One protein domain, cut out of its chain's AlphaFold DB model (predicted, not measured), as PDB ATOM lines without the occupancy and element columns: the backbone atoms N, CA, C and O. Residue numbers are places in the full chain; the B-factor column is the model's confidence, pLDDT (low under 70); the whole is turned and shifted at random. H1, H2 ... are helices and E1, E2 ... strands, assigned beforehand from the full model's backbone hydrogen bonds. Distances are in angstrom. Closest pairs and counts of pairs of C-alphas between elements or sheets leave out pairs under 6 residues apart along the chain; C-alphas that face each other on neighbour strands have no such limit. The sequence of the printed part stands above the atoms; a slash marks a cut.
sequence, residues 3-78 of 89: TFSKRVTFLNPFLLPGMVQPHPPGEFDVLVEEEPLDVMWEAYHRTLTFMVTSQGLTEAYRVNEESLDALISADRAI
ATOM      1  N   THR A   3     -34.057 -21.197 -17.139       91.25
ATOM      2  CA  THR A   3     -35.150 -20.291 -16.781       91.25
ATOM      3  C   THR A   3     -34.674 -19.364 -15.677       91.25
ATOM      4  O   THR A   3     -34.079 -19.821 -14.699       91.25
ATOM      5  N   PHE A   4     -34.898 -18.063 -15.831       92.25
ATOM      6  CA  PHE A   4     -34.557 -17.064 -14.822       92.25
ATOM      7  C   PHE A   4     -35.551 -15.907 -14.846       92.25
ATOM      8  O   PHE A   4     -36.135 -15.605 -15.881       92.25
ATOM      9  N   SER A   5     -35.745 -15.245 -13.708       90.62
ATOM     10  CA  SER A   5     -36.532 -14.015 -13.639       90.62
ATOM     11  C   SER A   5     -35.629 -12.785 -13.691       90.62
ATOM     12  O   SER A   5     -34.515 -12.770 -13.158       90.62
ATOM     13  N   LYS A   6     -36.116 -11.730 -14.339       90.94
ATOM     14  CA  LYS A   6     -35.503 -10.404 -14.374       90.94
ATOM     15  C   LYS A   6     -36.522  -9.380 -13.896       90.94
ATOM     16  O   LYS A   6     -37.657  -9.392 -14.356       90.94
ATOM     17  N   ARG A   7     -36.097  -8.455 -13.038       90.19
ATOM     18  CA  ARG A   7     -36.929  -7.315 -12.643       90.19
ATOM     19  C   ARG A   7     -36.837  -6.183 -13.654       90.19
ATOM     20  O   ARG A   7     -35.747  -5.848 -14.127       90.19
ATOM     21  N   VAL A   8     -37.982  -5.589 -13.953       90.12
ATOM     22  CA  VAL A   8     -38.117  -4.383 -14.772       90.12
ATOM     23  C   VAL A   8     -38.966  -3.364 -14.028       90.12
ATOM     24  O   VAL A   8     -39.867  -3.724 -13.274       90.12
ATOM     25  N   THR A   9     -38.667  -2.089 -14.235       89.38
ATOM     26  CA  THR A   9     -39.355  -0.985 -13.568       89.38
ATOM     27  C   THR A   9     -39.971  -0.093 -14.627       89.38
ATOM     28  O   THR A   9     -39.259   0.350 -15.529       89.38
ATOM     29  N   PHE A  10     -41.265   0.175 -14.487       89.81
ATOM     30  CA  PHE A  10     -41.979   1.193 -15.250       89.81
ATOM     31  C   PHE A  10     -42.267   2.381 -14.341       89.81
ATOM     32  O   PHE A  10     -42.806   2.214 -13.247       89.81
ATOM     33  N   LEU A  11     -41.894   3.575 -14.789       88.62
ATOM     34  CA  LEU A  11     -42.092   4.831 -14.069       88.62
ATOM     35  C   LEU A  11     -43.443   5.470 -14.389       88.62
ATOM     36  O   LEU A  11     -43.968   6.239 -13.581       88.62
ATOM     37  N   ASN A  12     -44.017   5.128 -15.539       88.00
ATOM     38  CA  ASN A  12     -45.300   5.606 -16.025       88.00
ATOM     39  C   ASN A  12     -46.261   4.432 -16.282       88.00
ATOM     40  O   ASN A  12     -45.830   3.282 -16.406       88.00
ATOM     41  N   PRO A  13     -47.580   4.697 -16.360       89.12
ATOM     42  CA  PRO A  13     -48.537   3.686 -16.783       89.12
ATOM     43  C   PRO A  13     -48.171   3.134 -18.163       89.12
ATOM     44  O   PRO A  13     -47.901   3.901 -19.089       89.12
ATOM     45  N   PHE A  14     -48.190   1.814 -18.305       88.12
ATOM     46  CA  PHE A  14     -47.786   1.124 -19.528       88.12
ATOM     47  C   PHE A  14     -48.874   0.157 -19.992       88.12
ATOM     48  O   PHE A  14     -49.736  -0.253 -19.217       88.12
ATOM     49  N   LEU A  15     -48.845  -0.205 -21.271       88.38
ATOM     50  CA  LEU A  15     -49.782  -1.149 -21.870       88.38
ATOM     51  C   LEU A  15     -48.990  -2.184 -22.669       88.38
ATOM     52  O   LEU A  15     -48.329  -1.838 -23.647       88.38
ATOM     53  N   LEU A  16     -49.049  -3.447 -22.250       85.81
ATOM     54  CA  LEU A  16     -48.452  -4.556 -22.993       85.81
ATOM     55  C   LEU A  16     -49.412  -5.067 -24.076       85.81
ATOM     56  O   LEU A  16     -50.633  -4.978 -23.910       85.81
ATOM     57  N   PRO A  17     -48.896  -5.663 -25.166       81.06
ATOM     58  CA  PRO A  17     -49.729  -6.379 -26.124       81.06
ATOM     59  C   PRO A  17     -50.582  -7.445 -25.421       81.06
ATOM     60  O   PRO A  17     -50.060  -8.317 -24.731       81.06
ATOM     61  N   GLY A  18     -51.903  -7.371 -25.594       81.38
ATOM     62  CA  GLY A  18     -52.861  -8.273 -24.945       81.38
ATOM     63  C   GLY A  18     -53.493  -7.727 -23.662       81.38
ATOM     64  O   GLY A  18     -54.480  -8.297 -23.205       81.38
ATOM     65  N   MET A  19     -53.002  -6.612 -23.113       84.00
ATOM     66  CA  MET A  19     -53.705  -5.900 -22.044       84.00
ATOM     67  C   MET A  19     -54.912  -5.140 -22.597       84.00
ATOM     68  O   MET A  19     -54.840  -4.502 -23.647       84.00
ATOM     69  N   VAL A  20     -56.014  -5.162 -21.848       81.38
ATOM     70  CA  VAL A  20     -57.234  -4.400 -22.174       81.38
ATOM     71  C   VAL A  20     -57.152  -2.958 -21.654       81.38
ATOM     72  O   VAL A  20     -57.785  -2.059 -22.202       81.38
ATOM     73  N   GLN A  21     -56.354  -2.722 -20.610       84.06
ATOM     74  CA  GLN A  21     -56.219  -1.433 -19.931       84.06
ATOM     75  C   GLN A  21     -54.773  -1.193 -19.476       84.06
ATOM     76  O   GLN A  21     -54.073  -2.164 -19.182       84.06
ATOM     77  N   PRO A  22     -54.312   0.073 -19.405       86.06
ATOM     78  CA  PRO A  22     -52.960   0.377 -18.955       86.06
ATOM     79  C   PRO A  22     -52.771  -0.037 -17.494       86.06
ATOM     80  O   PRO A  22     -53.630   0.210 -16.643       86.06
ATOM     81  N   HIS A  23     -51.631  -0.655 -17.211       86.19
ATOM     82  CA  HIS A  23     -51.237  -1.055 -15.873       86.19
ATOM     83  C   HIS A  23     -50.515   0.102 -15.161       86.19
ATOM     84  O   HIS A  23     -49.761   0.838 -15.808       86.19
ATOM     85  N   PRO A  24     -50.723   0.300 -13.844       86.12
ATOM     86  CA  PRO A  24     -49.974   1.295 -13.086       86.12
ATOM     87  C   PRO A  24     -48.455   1.036 -13.116       86.12
ATOM     88  O   PRO A  24     -48.031  -0.118 -13.257       86.12
ATOM     89  N   PRO A  25     -47.643   2.097 -12.950       88.75
ATOM     90  CA  PRO A  25     -46.194   1.980 -12.819       88.75
ATOM     91  C   PRO A  25     -45.806   1.168 -11.581       88.75
ATOM     92  O   PRO A  25     -46.559   1.088 -10.608       88.75
ATOM     93  N   GLY A  26     -44.615   0.579 -11.613       87.69
ATOM     94  CA  GLY A  26     -44.130  -0.298 -10.554       87.69
ATOM     95  C   GLY A  26     -42.966  -1.180 -10.988       87.69
ATOM     96  O   GLY A  26     -42.420  -1.041 -12.085       87.69
ATOM     97  N   GLU A  27     -42.591  -2.094 -10.098       89.44
ATOM     98  CA  GLU A  27     -41.623  -3.151 -10.375       89.44
ATOM     99  C   GLU A  27     -42.348  -4.449 -10.722       89.44
ATOM    100  O   GLU A  27     -43.304  -4.840 -10.052       89.44
ATOM    101  N   PHE A  28     -41.869  -5.117 -11.765       88.81
ATOM    102  CA  PHE A  28     -42.463  -6.338 -12.289       88.81
ATOM    103  C   PHE A  28     -41.389  -7.374 -12.581       88.81
ATOM    104  O   PHE A  28     -40.260  -7.035 -12.950       88.81
ATOM    105  N   ASP A  29     -41.763  -8.643 -12.457       90.12
ATOM    106  CA  ASP A  29     -40.915  -9.764 -12.829       90.12
ATOM    107  C   ASP A  29     -41.219 -10.209 -14.260       90.12
ATOM    108  O   ASP A  29     -42.364 -10.403 -14.670       90.12
ATOM    109  N   VAL A  30     -40.154 -10.412 -15.023       91.25
ATOM    110  CA  VAL A  30     -40.183 -10.994 -16.359       91.25
ATOM    111  C   VAL A  30     -39.487 -12.337 -16.280       91.25
ATOM    112  O   VAL A  30     -38.293 -12.411 -15.988       91.25
ATOM    113  N   LEU A  31     -40.237 -13.402 -16.524       92.75
ATOM    114  CA  LEU A  31     -39.693 -14.739 -16.665       92.75
ATOM    115  C   LEU A  31     -39.063 -14.867 -18.051       92.75
ATOM    116  O   LEU A  31     -39.715 -14.608 -19.060       92.75
ATOM    117  N   VAL A  32     -37.798 -15.260 -18.089       92.12
ATOM    118  CA  VAL A  32     -37.048 -15.515 -19.313       92.12
ATOM    119  C   VAL A  32     -36.723 -16.997 -19.370       92.12
ATOM    120  O   VAL A  32     -36.106 -17.551 -18.456       92.12
ATOM    121  N   GLU A  33     -37.137 -17.630 -20.456       92.06
ATOM    122  CA  GLU A  33     -36.864 -19.029 -20.753       92.06
ATOM    123  C   GLU A  33     -35.963 -19.103 -21.982       92.06
ATOM    124  O   GLU A  33     -36.314 -18.602 -23.047       92.06
ATOM    125  N   GLU A  34     -34.787 -19.703 -21.819       91.75
ATOM    126  CA  GLU A  34     -33.812 -19.936 -22.879       91.75
ATOM    127  C   GLU A  34     -33.755 -21.434 -23.204       91.75
ATOM    128  O   GLU A  34     -33.318 -22.273 -22.399       91.75
ATOM    129  N   GLU A  35     -34.173 -21.778 -24.414       89.50
ATOM    130  CA  GLU A  35     -34.082 -23.126 -24.960       89.50
ATOM    131  C   GLU A  35     -32.900 -23.191 -25.934       89.50
ATOM    132  O   GLU A  35     -32.902 -22.470 -26.931       89.50
ATOM    133  N   PRO A  36     -31.858 -24.000 -25.661       89.00
ATOM    134  CA  PRO A  36     -30.734 -24.129 -26.580       89.00
ATOM    135  C   PRO A  36     -31.208 -24.751 -27.894       89.00
ATOM    136  O   PRO A  36     -31.951 -25.733 -27.891       89.00
ATOM    137  N   LEU A  37     -30.765 -24.174 -29.004       89.06
ATOM    138  CA  LEU A  37     -31.032 -24.695 -30.334       89.06
ATOM    139  C   LEU A  37     -29.919 -25.661 -30.738       89.06
ATOM    140  O   LEU A  37     -28.741 -25.390 -30.511       89.06
ATOM    141  N   ASP A  38     -30.300 -26.776 -31.359       86.50
ATOM    142  CA  ASP A  38     -29.358 -27.753 -31.912       86.50
ATOM    143  C   ASP A  38     -28.818 -27.246 -33.258       86.50
ATOM    144  O   ASP A  38     -29.290 -27.609 -34.335       86.50
ATOM    145  N   VAL A  39     -27.886 -26.296 -33.189       89.31
ATOM    146  CA  VAL A  39     -27.221 -25.687 -34.348       89.31
ATOM    147  C   VAL A  39     -25.713 -25.621 -34.123       89.31
ATOM    148  O   VAL A  39     -25.216 -25.770 -33.011       89.31
ATOM    149  N   MET A  40     -24.956 -25.383 -35.197       88.38
ATOM    150  CA  MET A  40     -23.483 -25.397 -35.184       88.38
ATOM    151  C   MET A  40     -22.839 -24.225 -34.411       88.38
ATOM    152  O   MET A  40     -21.617 -24.096 -34.406       88.38
ATOM    153  N   TRP A  41     -23.635 -23.350 -33.796       87.56
ATOM    154  CA  TRP A  41     -23.202 -22.181 -33.027       87.56
ATOM    155  C   TRP A  41     -24.026 -22.054 -31.741       87.56
ATOM    156  O   TRP A  41     -25.099 -22.637 -31.620       87.56
ATOM    157  N   GLU A  42     -23.547 -21.279 -30.768       84.31
ATOM    158  CA  GLU A  42     -24.304 -21.021 -29.538       84.31
ATOM    159  C   GLU A  42     -25.541 -20.163 -29.850       84.31
ATOM    160  O   GLU A  42     -25.441 -18.953 -30.058       84.31
ATOM    161  N   ALA A  43     -26.714 -20.799 -29.914       88.88
ATOM    162  CA  ALA A  43     -27.993 -20.140 -30.151       88.88
ATOM    163  C   ALA A  43     -29.070 -20.621 -29.181       88.88
ATOM    164  O   ALA A  43     -29.115 -21.787 -28.784       88.88
ATOM    165  N   TYR A  44     -29.974 -19.705 -28.845       86.81
ATOM    166  CA  TYR A  44     -31.050 -19.937 -27.895       86.81
ATOM    167  C   TYR A  44     -32.355 -19.358 -28.439       86.81
ATOM    168  O   TYR A  44     -32.379 -18.230 -28.933       86.81
ATOM    169  N   HIS A  45     -33.443 -20.110 -28.317       86.81
ATOM    170  CA  HIS A  45     -34.793 -19.581 -28.430       86.81
ATOM    171  C   HIS A  45     -35.175 -18.966 -27.082       86.81
ATOM    172  O   HIS A  45     -35.179 -19.656 -26.061       86.81
ATOM    173  N   ARG A  46     -35.429 -17.653 -27.068       89.12
ATOM    174  CA  ARG A  46     -35.825 -16.923 -25.860       89.12
ATOM    175  C   ARG A  46     -37.311 -16.635 -25.862       89.12
ATOM    176  O   ARG A  46     -37.803 -15.940 -26.748       89.12
ATOM    177  N   THR A  47     -37.991 -17.087 -24.819       89.06
ATOM    178  CA  THR A  47     -39.373 -16.706 -24.531       89.06
ATOM    179  C   THR A  47     -39.387 -15.793 -23.314       89.06
ATOM    180  O   THR A  47     -38.805 -16.128 -22.283       89.06
ATOM    181  N   LEU A  48     -40.035 -14.631 -23.431       91.50
ATOM    182  CA  LEU A  48     -40.228 -13.714 -22.314       91.50
ATOM    183  C   LEU A  48     -41.705 -13.703 -21.919       91.50
ATOM    184  O   LEU A  48     -42.594 -13.478 -22.744       91.50
ATOM    185  N   THR A  49     -41.952 -13.914 -20.635       91.31
ATOM    186  CA  THR A  49     -43.284 -13.874 -20.042       91.31
ATOM    187  C   THR A  49     -43.296 -12.826 -18.946       91.31
ATOM    188  O   THR A  49     -42.623 -12.953 -17.925       91.31
ATOM    189  N   PHE A  50     -44.057 -11.767 -19.167       89.44
ATOM    190  CA  PHE A  50     -44.244 -10.692 -18.214       89.44
ATOM    191  C   PHE A  50     -45.301 -11.096 -17.189       89.44
ATOM    192  O   PHE A  50     -46.434 -11.406 -17.559       89.44
ATOM    193  N   MET A  51     -44.931 -11.088 -15.912       87.75
ATOM    194  CA  MET A  51     -45.818 -11.455 -14.814       87.75
ATOM    195  C   MET A  51     -46.334 -10.183 -14.149       87.75
ATOM    196  O   MET A  51     -45.577  -9.420 -13.548       87.75
ATOM    197  N   VAL A  52     -47.639  -9.953 -14.252       83.56
ATOM    198  CA  VAL A  52     -48.323  -8.827 -13.620       83.56
ATOM    199  C   VAL A  52     -49.170  -9.361 -12.485       83.56
ATOM    200  O   VAL A  52     -50.092 -10.132 -12.719       83.56
ATOM    201  N   THR A  53     -48.885  -8.943 -11.256       80.25
ATOM    202  CA  THR A  53     -49.731  -9.287 -10.110       80.25
ATOM    203  C   THR A  53     -50.547  -8.067  -9.714       80.25
ATOM    204  O   THR A  53     -49.994  -7.093  -9.208       80.25
ATOM    205  N   SER A  54     -51.862  -8.122  -9.924       73.00
ATOM    206  CA  SER A  54     -52.791  -7.051  -9.562       73.00
ATOM    207  C   SER A  54     -53.977  -7.614  -8.787       73.00
ATOM    208  O   SER A  54     -54.577  -8.607  -9.182       73.00
ATOM    209  N   GLN A  55     -54.294  -7.014  -7.636       73.12
ATOM    210  CA  GLN A  55     -55.416  -7.412  -6.764       73.12
ATOM    211  C   GLN A  55     -55.472  -8.915  -6.404       73.12
ATOM    212  O   GLN A  55     -56.545  -9.470  -6.182       73.12
ATOM    213  N   GLY A  56     -54.316  -9.585  -6.325       76.81
ATOM    214  CA  GLY A  56     -54.227 -11.019  -6.025       76.81
ATOM    215  C   GLY A  56     -54.420 -11.944  -7.233       76.81
ATOM    216  O   GLY A  56     -54.340 -13.159  -7.072       76.81
ATOM    217  N   LEU A  57     -54.625 -11.391  -8.431       79.56
ATOM    218  CA  LEU A  57     -54.570 -12.118  -9.693       79.56
ATOM    219  C   LEU A  57     -53.181 -11.947 -10.311       79.56
ATOM    220  O   LEU A  57     -52.682 -10.828 -10.423       79.56
ATOM    221  N   THR A  58     -52.562 -13.053 -10.715       82.94
ATOM    222  CA  THR A  58     -51.335 -13.026 -11.513       82.94
ATOM    223  C   THR A  58     -51.687 -13.298 -12.967       82.94
ATOM    224  O   THR A  58     -52.175 -14.374 -13.310       82.94
ATOM    225  N   GLU A  59     -51.429 -12.317 -13.817       86.62
ATOM    226  CA  GLU A  59     -51.617 -12.383 -15.257       86.62
ATOM    227  C   GLU A  59     -50.257 -12.534 -15.944       86.62
ATOM    228  O   GLU A  59     -49.288 -11.853 -15.604       86.62
ATOM    229  N   ALA A  60     -50.189 -13.441 -16.916       88.06
ATOM    230  CA  ALA A  60     -48.978 -13.733 -17.669       88.06
ATOM    231  C   ALA A  60     -49.144 -13.269 -19.118       88.06
ATOM    232  O   ALA A  60     -49.991 -13.779 -19.853       88.06
ATOM    233  N   TYR A  61     -48.306 -12.325 -19.537       89.12
ATOM    234  CA  TYR A  61     -48.320 -11.762 -20.882       89.12
ATOM    235  C   TYR A  61     -47.057 -12.187 -21.625       89.12
ATOM    236  O   TYR A  61     -45.947 -11.860 -21.204       89.12
ATOM    237  N   ARG A  62     -47.197 -12.904 -22.747       88.94
ATOM    238  CA  ARG A  62     -46.038 -13.152 -23.616       88.94
ATOM    239  C   ARG A  62     -45.621 -11.855 -24.282       88.94
ATOM    240  O   ARG A  62     -46.432 -11.196 -24.928       88.94
ATOM    241  N   VAL A  63     -44.341 -11.545 -24.164       87.94
ATOM    242  CA  VAL A  63     -43.725 -10.382 -24.792       87.94
ATOM    243  C   VAL A  63     -42.485 -10.825 -25.557       87.94
ATOM    244  O   VAL A  63     -41.861 -11.838 -25.254       87.94
ATOM    245  N   ASN A  64     -42.142 -10.081 -26.593       85.94
ATOM    246  CA  ASN A  64     -40.869 -10.188 -27.293       85.94
ATOM    247  C   ASN A  64     -39.840  -9.260 -26.625       85.94
ATOM    248  O   ASN A  64     -40.188  -8.240 -26.031       85.94
ATOM    249  N   GLU A  65     -38.559  -9.618 -26.726       85.69
ATOM    250  CA  GLU A  65     -37.471  -8.841 -26.114       85.69
ATOM    251  C   GLU A  65     -37.413  -7.417 -26.689       85.69
ATOM    252  O   GLU A  65     -37.336  -6.452 -25.934       85.69
ATOM    253  N   GLU A  66     -37.556  -7.286 -28.011       86.69
ATOM    254  CA  GLU A  66     -37.478  -6.002 -28.713       86.69
ATOM    255  C   GLU A  66     -38.595  -5.032 -28.301       86.69
ATOM    256  O   GLU A  66     -38.314  -3.874 -27.992       86.69
ATOM    257  N   SER A  67     -39.860  -5.471 -28.244       86.12
ATOM    258  CA  SER A  67     -40.931  -4.548 -27.846       86.12
ATOM    259  C   SER A  67     -40.914  -4.260 -26.348       86.12
ATOM    260  O   SER A  67     -41.273  -3.151 -25.959       86.12
ATOM    261  N   LEU A  68     -40.462  -5.197 -25.505       87.69
ATOM    262  CA  LEU A  68     -40.262  -4.921 -24.082       87.69
ATOM    263  C   LEU A  68     -39.173  -3.858 -23.869       87.69
ATOM    264  O   LEU A  68     -39.381  -2.920 -23.102       87.69
ATOM    265  N   ASP A  69     -38.037  -3.974 -24.559       89.38
ATOM    266  CA  ASP A  69     -36.958  -2.986 -24.488       89.38
ATOM    267  C   ASP A  69     -37.399  -1.616 -25.020       89.38
ATOM    268  O   ASP A  69     -37.173  -0.596 -24.365       89.38
ATOM    269  N   ALA A  70     -38.125  -1.587 -26.141       89.88
ATOM    270  CA  ALA A  70     -38.688  -0.357 -26.689       89.88
ATOM    271  C   ALA A  70     -39.651   0.331 -25.703       89.88
ATOM    272  O   ALA A  70     -39.588   1.550 -25.537       89.88
ATOM    273  N   LEU A  71     -40.506  -0.434 -25.012       89.06
ATOM    274  CA  LEU A  71     -41.426   0.092 -23.999       89.06
ATOM    275  C   LEU A  71     -40.687   0.667 -22.786       89.06
ATOM    276  O   LEU A  71     -41.023   1.757 -22.334       89.06
ATOM    277  N   ILE A  72     -39.666  -0.032 -22.281       89.06
ATOM    278  CA  ILE A  72     -38.843   0.446 -21.157       89.06
ATOM    279  C   ILE A  72     -38.061   1.703 -21.558       89.06
ATOM    280  O   ILE A  72     -37.949   2.653 -20.784       89.06
ATOM    281  N   SER A  73     -37.520   1.724 -22.775       89.94
ATOM    282  CA  SER A  73     -36.778   2.865 -23.309       89.94
ATOM    283  C   SER A  73     -37.682   4.086 -23.491       89.94
ATOM    284  O   SER A  73     -37.302   5.193 -23.110       89.94
ATOM    285  N   ALA A  74     -38.900   3.889 -24.005       88.81
ATOM    286  CA  ALA A  74     -39.904   4.942 -24.128       88.81
ATOM    287  C   ALA A  74     -40.364   5.465 -22.757       88.81
ATOM    288  O   ALA A  74     -40.444   6.676 -22.568       88.81
ATOM    289  N   ASP A  75     -40.597   4.578 -21.784       89.06
ATOM    290  CA  ASP A  75     -40.967   4.944 -20.411       89.06
ATOM    291  C   ASP A  75     -39.909   5.835 -19.748       89.06
ATOM    292  O   ASP A  75     -40.240   6.850 -19.140       89.06
ATOM    293  N   ARG A  76     -38.626   5.508 -19.932       87.06
ATOM    294  CA  ARG A  76     -37.503   6.292 -19.393       87.06
ATOM    295  C   ARG A  76     -37.300   7.637 -20.082       87.06
ATOM    296  O   ARG A  76     -36.713   8.534 -19.481       87.06
ATOM    297  N   ALA A  77     -37.732   7.773 -21.333       88.19
ATOM    298  CA  ALA A  77     -37.646   9.030 -22.070       88.19
ATOM    299  C   ALA A  77     -38.715  10.043 -21.625       88.19
ATOM    300  O   ALA A  77     -38.549  11.246 -21.833       88.19
ATOM    301  N   ILE A  78     -39.801   9.568 -21.011       84.56
ATOM    302  CA  ILE A  78     -40.888  10.398 -20.496       84.56
ATOM    303  C   ILE A  78     -40.589  10.732 -19.026       84.56
ATOM    304  O   ILE A  78     -40.283   9.829 -18.243       84.56
TER     305      ILE A  78
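What this domain is: This is residues 3 to 78 of the 89 residues of an uncharacterized protein of Pseudorhizobium halotolerans (UniProt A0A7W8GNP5). A single, strongly twisted wall of four antiparallel strands, E1 to E4, has one helix, H1, over one face near the edge strand E1. The long link of residues 11 to 25 loops out at one end of the hairpin of E1 and E2, on the same side of the wall as H1. The 76 printed residues hold four named strands and then one named helix; the sheet order is E1, E2, E3, E4, and the class is mixed. The whole is only just loose, close to compact, with a radius of gyration of the C-alphas of 13.9 A and spans of 43 by 30 by 20 A.

Where its parts are: E1, residues 3 to 10, begins at C-alpha 3 (-35.150, -20.291, -16.781). E2, residues 26 to 36, is 31.7 A long, and E3, residues 44 to 54, 31.2 A. E4 is residues 57 to 63. H1, residues 65 to 77, is 18.3 A long and ends at C-alpha 77 (-37.646, 9.030, -22.070).

How they stand to each other: The strands form a meander, each the antiparallel neighbour of the one before, in three hairpins. E1 and E2 stand at 149 degrees, with N 6 and O 30 2.8 A apart. E2 and E3 stand at 155 degrees, with N 33 and O 47 at 2.9 A. E3 and E4 stand at 149 degrees, with N 52 and O 59 at 2.9 A. These pairs are within hydrogen-bond range. E1 and E4 are apart. H1 is on the sheet at a height of 9.1 A, making two layers, helix on one face of a sheet. It lies over E1 and only just over E2, with 3 C-alphas there, and runs along the strands, at 14 degrees to E1 on the local plane. The closest C-alphas of E1 and H1 are those of Phe 10 and Asp 75, 6.5 A. In H1 every O i to N i+4 pair is within hydrogen-bond range.

The domain as a whole: The two C-alphas farthest apart, of Met 40 and Gln 55, are 46.4 A apart. The printed part has no cut. The link E1 to E2 is long. No printed residue is under 70 in pLDDT.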